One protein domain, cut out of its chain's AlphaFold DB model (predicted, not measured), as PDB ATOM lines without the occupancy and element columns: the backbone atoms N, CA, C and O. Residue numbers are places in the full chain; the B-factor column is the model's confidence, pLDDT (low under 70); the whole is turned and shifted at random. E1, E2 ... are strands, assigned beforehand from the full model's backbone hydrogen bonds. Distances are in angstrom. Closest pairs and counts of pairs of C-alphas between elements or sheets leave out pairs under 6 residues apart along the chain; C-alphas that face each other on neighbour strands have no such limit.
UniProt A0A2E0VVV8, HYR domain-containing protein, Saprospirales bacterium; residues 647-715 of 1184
ATOM      1  N   ILE A 647     285.749 322.982 220.279       80.25
ATOM      2  CA  ILE A 647     284.673 324.000 220.056       80.25
ATOM      3  C   ILE A 647     284.077 324.044 218.614       80.25
ATOM      4  O   ILE A 647     284.706 323.556 217.675       80.25
ATOM      5  N   THR A 648     282.876 324.629 218.389       77.94
ATOM      6  CA  THR A 648     282.216 324.833 217.053       77.94
ATOM      7  C   THR A 648     281.302 326.113 216.951       77.94
ATOM      8  O   THR A 648     280.613 326.385 217.933       77.94
ATOM      9  N   PRO A 649     281.239 326.893 215.817       79.88
ATOM     10  CA  PRO A 649     280.651 328.275 215.742       79.88
ATOM     11  C   PRO A 649     279.447 328.601 214.765       79.88
ATOM     12  O   PRO A 649     279.093 327.770 213.924       79.88
ATOM     13  N   PRO A 650     278.883 329.852 214.811       76.88
ATOM     14  CA  PRO A 650     277.891 330.501 213.883       76.88
ATOM     15  C   PRO A 650     278.456 331.372 212.682       76.88
ATOM     16  O   PRO A 650     279.506 331.016 212.162       76.88
ATOM     17  N   ALA A 651     277.755 332.420 212.134       74.56
ATOM     18  CA  ALA A 651     278.052 333.096 210.811       74.56
ATOM     19  C   ALA A 651     277.600 334.605 210.547       74.56
ATOM     20  O   ALA A 651     276.682 335.097 211.195       74.56
ATOM     21  N   ASP A 652     278.214 335.314 209.563       81.19
ATOM     22  CA  ASP A 652     278.560 336.791 209.420       81.19
ATOM     23  C   ASP A 652     277.530 337.911 208.953       81.19
ATOM     24  O   ASP A 652     276.515 337.592 208.330       81.19
ATOM     25  N   LEU A 653     277.819 339.238 209.175       75.50
ATOM     26  CA  LEU A 653     276.992 340.494 208.936       75.50
ATOM     27  C   LEU A 653     277.777 341.850 208.591       75.50
ATOM     28  O   LEU A 653     278.911 341.778 208.133       75.50
ATOM     29  N   THR A 654     277.204 343.099 208.703       75.94
ATOM     30  CA  THR A 654     277.819 344.477 208.407       75.94
ATOM     31  C   THR A 654     277.002 345.742 208.902       75.94
ATOM     32  O   THR A 654     275.778 345.688 208.793       75.94
ATOM     33  N   LEU A 655     277.612 346.878 209.376       76.62
ATOM     34  CA  LEU A 655     276.990 348.096 210.039       76.62
ATOM     35  C   LEU A 655     277.718 349.513 209.859       76.62
ATOM     36  O   LEU A 655     278.368 349.737 208.841       76.62
ATOM     37  N   ASP A 656     277.546 350.504 210.786       69.38
ATOM     38  CA  ASP A 656     278.001 351.948 210.819       69.38
ATOM     39  C   ASP A 656     278.699 352.321 212.166       69.38
ATOM     40  O   ASP A 656     278.368 351.705 213.173       69.38
ATOM     41  N   CYS A 657     279.616 353.312 212.258       62.28
ATOM     42  CA  CYS A 657     280.410 353.539 213.494       62.28
ATOM     43  C   CYS A 657     279.648 353.963 214.758       62.28
ATOM     44  O   CYS A 657     280.199 353.820 215.847       62.28
ATOM     45  N   ASN A 658     278.414 354.466 214.651       66.31
ATOM     46  CA  ASN A 658     277.570 354.764 215.818       66.31
ATOM     47  C   ASN A 658     276.413 353.755 215.966       66.31
ATOM     48  O   ASN A 658     275.390 354.071 216.579       66.31
ATOM     49  N   ALA A 659     276.529 352.564 215.368       68.25
ATOM     50  CA  ALA A 659     275.525 351.512 215.484       68.25
ATOM     51  C   ALA A 659     275.415 350.967 216.920       68.25
ATOM     52  O   ALA A 659     276.403 350.869 217.646       68.25
ATOM     53  N   ASP A 660     274.199 350.583 217.315       67.62
ATOM     54  CA  ASP A 660     273.954 349.939 218.606       67.62
ATOM     55  C   ASP A 660     274.370 348.463 218.545       67.62
ATOM     56  O   ASP A 660     273.888 347.691 217.714       67.62
ATOM     57  N   LEU A 661     275.305 348.110 219.422       73.88
ATOM     58  CA  LEU A 661     276.009 346.832 219.480       73.88
ATOM     59  C   LEU A 661     275.861 346.189 220.875       73.88
ATOM     60  O   LEU A 661     276.631 345.312 221.256       73.88
ATOM     61  N   SER A 662     274.877 346.654 221.659       70.44
ATOM     62  CA  SER A 662     274.718 346.348 223.089       70.44
ATOM     63  C   SER A 662     274.202 344.942 223.424       70.44
ATOM     64  O   SER A 662     274.324 344.521 224.574       70.44
ATOM     65  N   ASN A 663     273.666 344.197 222.451       74.00
ATOM     66  CA  ASN A 663     273.411 342.761 222.571       74.00
ATOM     67  C   ASN A 663     273.842 342.043 221.288       74.00
ATOM     68  O   ASN A 663     273.423 342.425 220.195       74.00
ATOM     69  N   LEU A 664     274.663 341.000 221.429       75.25
ATOM     70  CA  LEU A 664     275.218 340.238 220.303       75.25
ATOM     71  C   LEU A 664     274.701 338.792 220.233       75.25
ATOM     72  O   LEU A 664     274.735 338.191 219.161       75.25
ATOM     73  N   ALA A 665     274.133 338.267 221.325       66.50
ATOM     74  CA  ALA A 665     273.523 336.933 221.376       66.50
ATOM     75  C   ALA A 665     272.333 336.783 220.404       66.50
ATOM     76  O   ALA A 665     272.087 335.700 219.871       66.50
ATOM     77  N   ASP A 666     271.661 337.895 220.063       71.94
ATOM     78  CA  ASP A 666     270.635 337.959 219.007       71.94
ATOM     79  C   ASP A 666     271.170 337.551 217.605       71.94
ATOM     80  O   ASP A 666     270.384 337.399 216.665       71.94
ATOM     81  N   TYR A 667     272.489 337.334 217.459       77.62
ATOM     82  CA  TYR A 667     273.175 336.911 216.233       77.62
ATOM     83  C   TYR A 667     273.858 335.513 216.304       77.62
ATOM     84  O   TYR A 667     274.509 335.126 215.330       77.62
ATOM     85  N   GLY A 668     273.703 334.720 217.384       78.06
ATOM     86  CA  GLY A 668     274.064 333.275 217.435       78.06
ATOM     87  C   GLY A 668     275.059 332.827 218.530       78.06
ATOM     88  O   GLY A 668     275.716 333.674 219.126       78.06
ATOM     89  N   GLU A 669     275.177 331.502 218.748       80.31
ATOM     90  CA  GLU A 669     275.821 330.819 219.908       80.31
ATOM     91  C   GLU A 669     276.630 329.535 219.505       80.31
ATOM     92  O   GLU A 669     276.342 328.995 218.429       80.31
ATOM     93  N   PRO A 670     277.588 329.017 220.326       81.00
ATOM     94  CA  PRO A 670     278.465 327.846 220.041       81.00
ATOM     95  C   PRO A 670     278.296 326.590 220.967       81.00
ATOM     96  O   PRO A 670     277.488 326.597 221.891       81.00
ATOM     97  N   GLU A 671     279.106 325.525 220.764       79.25
ATOM     98  CA  GLU A 671     279.208 324.285 221.600       79.25
ATOM     99  C   GLU A 671     280.691 323.864 221.865       79.25
ATOM    100  O   GLU A 671     281.520 324.107 220.983       79.25
ATOM    101  N   ALA A 672     281.042 323.244 223.022       81.31
ATOM    102  CA  ALA A 672     282.432 322.890 223.442       81.31
ATOM    103  C   ALA A 672     282.579 321.769 224.532       81.31
ATOM    104  O   ALA A 672     281.589 321.479 225.205       81.31
ATOM    105  N   ASP A 673     283.786 321.176 224.715       76.19
ATOM    106  CA  ASP A 673     284.160 320.126 225.726       76.19
ATOM    107  C   ASP A 673     285.708 320.023 225.986       76.19
ATOM    108  O   ASP A 673     286.468 320.400 225.084       76.19
ATOM    109  N   ASP A 674     286.184 319.510 227.148       81.00
ATOM    110  CA  ASP A 674     287.621 319.497 227.594       81.00
ATOM    111  C   ASP A 674     288.034 318.400 228.642       81.00
ATOM    112  O   ASP A 674     287.171 317.686 229.156       81.00
ATOM    113  N   ASN A 675     289.342 318.251 228.972       70.81
ATOM    114  CA  ASN A 675     289.866 317.363 230.036       70.81
ATOM    115  C   ASN A 675     289.974 317.965 231.454       70.81
ATOM    116  O   ASN A 675     289.831 317.206 232.415       70.81
ATOM    117  N   CYS A 676     290.218 319.270 231.612       73.50
ATOM    118  CA  CYS A 676     290.100 319.967 232.898       73.50
ATOM    119  C   CYS A 676     288.777 320.766 232.926       73.50
ATOM    120  O   CYS A 676     287.893 320.603 232.080       73.50
ATOM    121  N   SER A 677     288.570 321.610 233.942       75.00
ATOM    122  CA  SER A 677     287.441 322.550 233.915       75.00
ATOM    123  C   SER A 677     287.720 323.667 232.910       75.00
ATOM    124  O   SER A 677     288.710 324.379 233.050       75.00
ATOM    125  N   PHE A 678     286.827 323.865 231.937       75.62
ATOM    126  CA  PHE A 678     286.971 324.906 230.919       75.62
ATOM    127  C   PHE A 678     285.917 326.011 231.037       75.62
ATOM    128  O   PHE A 678     284.758 325.788 231.394       75.62
ATOM    129  N   THR A 679     286.324 327.226 230.683       70.75
ATOM    130  CA  THR A 679     285.468 328.401 230.551       70.75
ATOM    131  C   THR A 679     285.191 328.663 229.073       70.75
ATOM    132  O   THR A 679     286.084 329.011 228.298       70.75
ATOM    133  N   LEU A 680     283.927 328.533 228.671       75.25
ATOM    134  CA  LEU A 680     283.469 328.983 227.360       75.25
ATOM    135  C   LEU A 680     283.277 330.505 227.382       75.25
ATOM    136  O   LEU A 680     282.450 331.022 228.130       75.25
ATOM    137  N   SER A 681     284.032 331.214 226.546       72.62
ATOM    138  CA  SER A 681     283.998 332.673 226.435       72.62
ATOM    139  C   SER A 681     283.634 333.126 225.020       72.62
ATOM    140  O   SER A 681     284.008 332.499 224.027       72.62
ATOM    141  N   GLU A 682     282.914 334.242 224.917       75.38
ATOM    142  CA  GLU A 682     282.815 335.013 223.678       75.38
ATOM    143  C   GLU A 682     283.713 336.244 223.802       75.38
ATOM    144  O   GLU A 682     283.559 337.053 224.718       75.38
ATOM    145  N   SER A 683     284.625 336.402 222.851       72.06
ATOM    146  CA  SER A 683     285.381 337.632 222.636       72.06
ATOM    147  C   SER A 683     284.914 338.292 221.342       72.06
ATOM    148  O   SER A 683     284.470 337.617 220.415       72.06
ATOM    149  N   VAL A 684     284.973 339.620 221.263       71.31
ATOM    150  CA  VAL A 684     284.452 340.363 220.109       71.31
ATOM    151  C   VAL A 684     285.489 341.381 219.667       71.31
ATOM    152  O   VAL A 684     285.639 342.448 220.258       71.31
ATOM    153  N   GLU A 685     286.245 341.021 218.635       72.56
ATOM    154  CA  GLU A 685     287.340 341.823 218.106       72.56
ATOM    155  C   GLU A 685     286.788 342.965 217.249       72.56
ATOM    156  O   GLU A 685     286.664 342.866 216.027       72.56
ATOM    157  N   TYR A 686     286.453 344.068 217.909       67.75
ATOM    158  CA  TYR A 686     286.182 345.358 217.287       67.75
ATOM    159  C   TYR A 686     287.460 345.923 216.648       67.75
ATOM    160  O   TYR A 686     288.085 346.837 217.183       67.75
ATOM    161  N   ASN A 687     287.844 345.392 215.485       68.12
ATOM    162  CA  ASN A 687     288.934 345.888 214.641       68.12
ATOM    163  C   ASN A 687     288.535 347.204 213.934       68.12
ATOM    164  O   ASN A 687     288.619 347.344 212.714       68.12
ATOM    165  N   VAL A 688     288.031 348.162 214.714       62.16
ATOM    166  CA  VAL A 688     287.844 349.565 214.350       62.16
ATOM    167  C   VAL A 688     289.093 350.350 214.722       62.16
ATOM    168  O   VAL A 688     289.667 350.195 215.795       62.16
ATOM    169  N   THR A 689     289.490 351.254 213.835       61.75
ATOM    170  CA  THR A 689     290.459 352.310 214.129       61.75
ATOM    171  C   THR A 689     290.031 353.119 215.364       61.75
ATOM    172  O   THR A 689     288.830 353.235 215.617       61.75
ATOM    173  N   PRO A 690     290.960 353.782 216.084       61.62
ATOM    174  CA  PRO A 690     290.629 354.653 217.224       61.62
ATOM    175  C   PRO A 690     289.654 355.803 216.907       61.62
ATOM    176  O   PRO A 690     289.126 356.439 217.814       61.62
ATOM    177  N   CYS A 691     289.401 356.067 215.621       60.66
ATOM    178  CA  CYS A 691     288.420 357.033 215.137       60.66
ATOM    179  C   CYS A 691     287.027 356.416 214.853       60.66
ATOM    180  O   CYS A 691     286.118 357.153 214.488       60.66
ATOM    181  N   GLY A 692     286.847 355.095 214.988       66.44
ATOM    182  CA  GLY A 692     285.569 354.378 214.844       66.44
ATOM    183  C   GLY A 692     285.361 353.558 213.556       66.44
ATOM    184  O   GLY A 692     284.238 353.132 213.300       66.44
ATOM    185  N   GLU A 693     286.379 353.332 212.716       65.25
ATOM    186  CA  GLU A 693     286.210 352.728 211.368       65.25
ATOM    187  C   GLU A 693     286.898 351.372 211.211       65.25
ATOM    188  O   GLU A 693     288.102 351.303 211.443       65.25
ATOM    189  N   GLY A 694     286.199 350.325 210.756       73.06
ATOM    190  CA  GLY A 694     286.789 348.995 210.551       73.06
ATOM    191  C   GLY A 694     285.807 347.823 210.672       73.06
ATOM    192  O   GLY A 694     284.742 347.860 210.061       73.06
ATOM    193  N   PHE A 695     286.184 346.767 211.396       72.00
ATOM    194  CA  PHE A 695     285.474 345.482 211.498       72.00
ATOM    195  C   PHE A 695     285.108 345.094 212.945       72.00
ATOM    196  O   PHE A 695     285.442 345.797 213.894       72.00
ATOM    197  N   LEU A 696     284.369 343.993 213.098       77.50
ATOM    198  CA  LEU A 696     283.942 343.387 214.363       77.50
ATOM    199  C   LEU A 696     283.905 341.864 214.167       77.50
ATOM    200  O   LEU A 696     283.086 341.385 213.391       77.50
ATOM    201  N   THR A 697     284.750 341.098 214.857       74.81
ATOM    202  CA  THR A 697     284.808 339.628 214.733       74.81
ATOM    203  C   THR A 697     284.486 338.948 216.065       74.81
ATOM    204  O   THR A 697     285.304 338.955 216.982       74.81
ATOM    205  N   ARG A 698     283.299 338.338 216.182       83.94
ATOM    206  CA  ARG A 698     282.931 337.464 217.308       83.94
ATOM    207  C   ARG A 698     283.784 336.193 217.224       83.94
ATOM    208  O   ARG A 698     283.652 335.421 216.277       83.94
ATOM    209  N   THR A 699     284.676 336.003 218.187       77.25
ATOM    210  CA  THR A 699     285.533 334.825 218.347       77.25
ATOM    211  C   THR A 699     285.143 334.117 219.636       77.25
ATOM    212  O   THR A 699     285.370 334.626 220.734       77.25
ATOM    213  N   PHE A 700     284.548 332.940 219.493       83.12
ATOM    214  CA  PHE A 700     284.238 332.050 220.599       83.12
ATOM    215  C   PHE A 700     285.495 331.262 220.948       83.12
ATOM    216  O   PHE A 700     286.128 330.680 220.062       83.12
ATOM    217  N   THR A 701     285.836 331.246 222.231       74.88
ATOM    218  CA  THR A 701     287.046 330.617 222.750       74.88
ATOM    219  C   THR A 701     286.681 329.780 223.964       74.88
ATOM    220  O   THR A 701     286.252 330.319 224.987       74.88
ATOM    221  N   ALA A 702     286.864 328.467 223.865       76.12
ATOM    222  CA  ALA A 702     286.935 327.613 225.042       76.12
ATOM    223  C   ALA A 702     288.385 327.653 225.533       76.12
ATOM    224  O   ALA A 702     289.292 327.359 224.751       76.12
ATOM    225  N   ILE A 703     288.580 328.072 226.783       73.06
ATOM    226  CA  ILE A 703     289.875 328.090 227.473       73.06
ATOM    227  C   ILE A 703     289.750 327.170 228.687       73.06
ATOM    228  O   ILE A 703     288.734 327.244 229.378       73.06
ATOM    229  N   ASP A 704     290.731 326.312 228.943       72.94
ATOM    230  CA  ASP A 704     290.836 325.573 230.208       72.94
ATOM    231  C   ASP A 704     291.212 326.520 231.381       72.94
ATOM    232  O   ASP A 704     291.154 327.750 231.259       72.94
ATOM    233  N   LEU A 705     291.575 325.970 232.543       72.06
ATOM    234  CA  LEU A 705     292.098 326.761 233.667       72.06
ATOM    235  C   LEU A 705     293.569 327.197 233.494       72.06
ATOM    236  O   LEU A 705     293.995 328.122 234.184       72.06
ATOM    237  N   SER A 706     294.323 326.586 232.574       66.56
ATOM    238  CA  SER A 706     295.760 326.843 232.351       66.56
ATOM    239  C   SER A 706     296.036 327.904 231.277       66.56
ATOM    240  O   SER A 706     297.108 328.502 231.247       66.56
ATOM    241  N   GLY A 707     295.072 328.172 230.394       63.09
ATOM    242  CA  GLY A 707     295.202 329.086 229.257       63.09
ATOM    243  C   GLY A 707     295.253 328.402 227.884       63.09
ATOM    244  O   GLY A 707     295.280 329.101 226.862       63.09
ATOM    245  N   ASN A 708     295.217 327.069 227.815       71.62
ATOM    246  CA  ASN A 708     295.100 326.361 226.544       71.62
ATOM    247  C   ASN A 708     293.728 326.625 225.943       71.62
ATOM    248  O   ASN A 708     292.707 326.616 226.630       71.62
ATOM    249  N   SER A 709     293.689 326.885 224.638       73.12
ATOM    250  CA  SER A 709     292.477 327.393 224.010       73.12
ATOM    251  C   SER A 709     292.251 326.891 222.592       73.12
ATOM    252  O   SER A 709     293.167 326.808 221.774       73.12
ATOM    253  N   SER A 710     290.978 326.635 222.287       78.94
ATOM    254  CA  SER A 710     290.484 326.459 220.921       78.94
ATOM    255  C   SER A 710     289.504 327.570 220.565       78.94
ATOM    256  O   SER A 710     288.666 327.969 221.374       78.94
ATOM    257  N   THR A 711     289.606 328.060 219.328       72.75
ATOM    258  CA  THR A 711     288.929 329.272 218.837       72.75
ATOM    259  C   THR A 711     288.089 329.010 217.585       72.75
ATOM    260  O   THR A 711     288.437 328.176 216.747       72.75
ATOM    261  N   ALA A 712     286.984 329.748 217.429       78.75
ATOM    262  CA  ALA A 712     286.108 329.690 216.256       78.75
ATOM    263  C   ALA A 712     285.341 331.026 216.041       78.75
ATOM    264  O   ALA A 712     285.044 331.708 217.016       78.75
ATOM    265  N   GLN A 713     285.045 331.445 214.795       79.94
ATOM    266  CA  GLN A 713     284.783 332.873 214.461       79.94
ATOM    267  C   GLN A 713     283.534 333.201 213.600       79.94
ATOM    268  O   GLN A 713     283.034 332.339 212.879       79.94
ATOM    269  N   GLN A 714     283.095 334.475 213.654       81.38
ATOM    270  CA  GLN A 714     281.976 335.136 212.936       81.38
ATOM    271  C   GLN A 714     282.236 336.677 212.774       81.38
ATOM    272  O   GLN A 714     282.749 337.279 213.710       81.38
ATOM    273  N   VAL A 715     281.888 337.361 211.659       79.94
ATOM    274  CA  VAL A 715     282.424 338.723 211.274       79.94
ATOM    275  C   VAL A 715     281.376 339.823 210.887       79.94
ATOM    276  O   VAL A 715     280.333 339.484 210.341       79.94
TER     277      VAL A 715
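What this domain is: This is residues 647 to 715 of the 1184 residues of the protein "HYR domain-containing protein" of Saprospirales bacterium (UniProt A0A2E0VVV8). With little regular structure, the domain is a long, twisted ribbon of three strands, E2, E3 and E4; a loop, residues 647 to 670, runs out lengthwise and folds back to short E1. The 69 printed residues have no named helix and four named strands, E1 to E4: all strand, 27 residues. E2, E3, E4 in that order form a meander, each the antiparallel neighbour of the one before. The whole is loose, radius of gyration of the C-alphas 13.7 A, spanning 41 by 23 by 16 A.

How they stand to each other: Residues 647 to 648 pair antiparallel with 671 to 672 of E1, residues 671 to 673. E2, residues 679 to 685, and E3, residues 694 to 703, form a hairpin; N 681 and O 701, 2.9 A, are within hydrogen-bond range. E3 and E4, residues 709 to 715, form another, with N 698 and O 714 at 2.7 A. E1 and E4 are apart.

Where its parts are: E1 begins at C-alpha 671 (279.208, 324.285, 221.600). From first to last C-alpha, E2 measures 18.4 A, E3 27.1 A and E4 19.8 A, ending at C-alpha 715 (282.424, 338.723, 211.274).

The domain as a whole: The printed part has no cut. pLDDT is under 70 at residues 656 to 660, 665, 686 to 693 and 706 to 707.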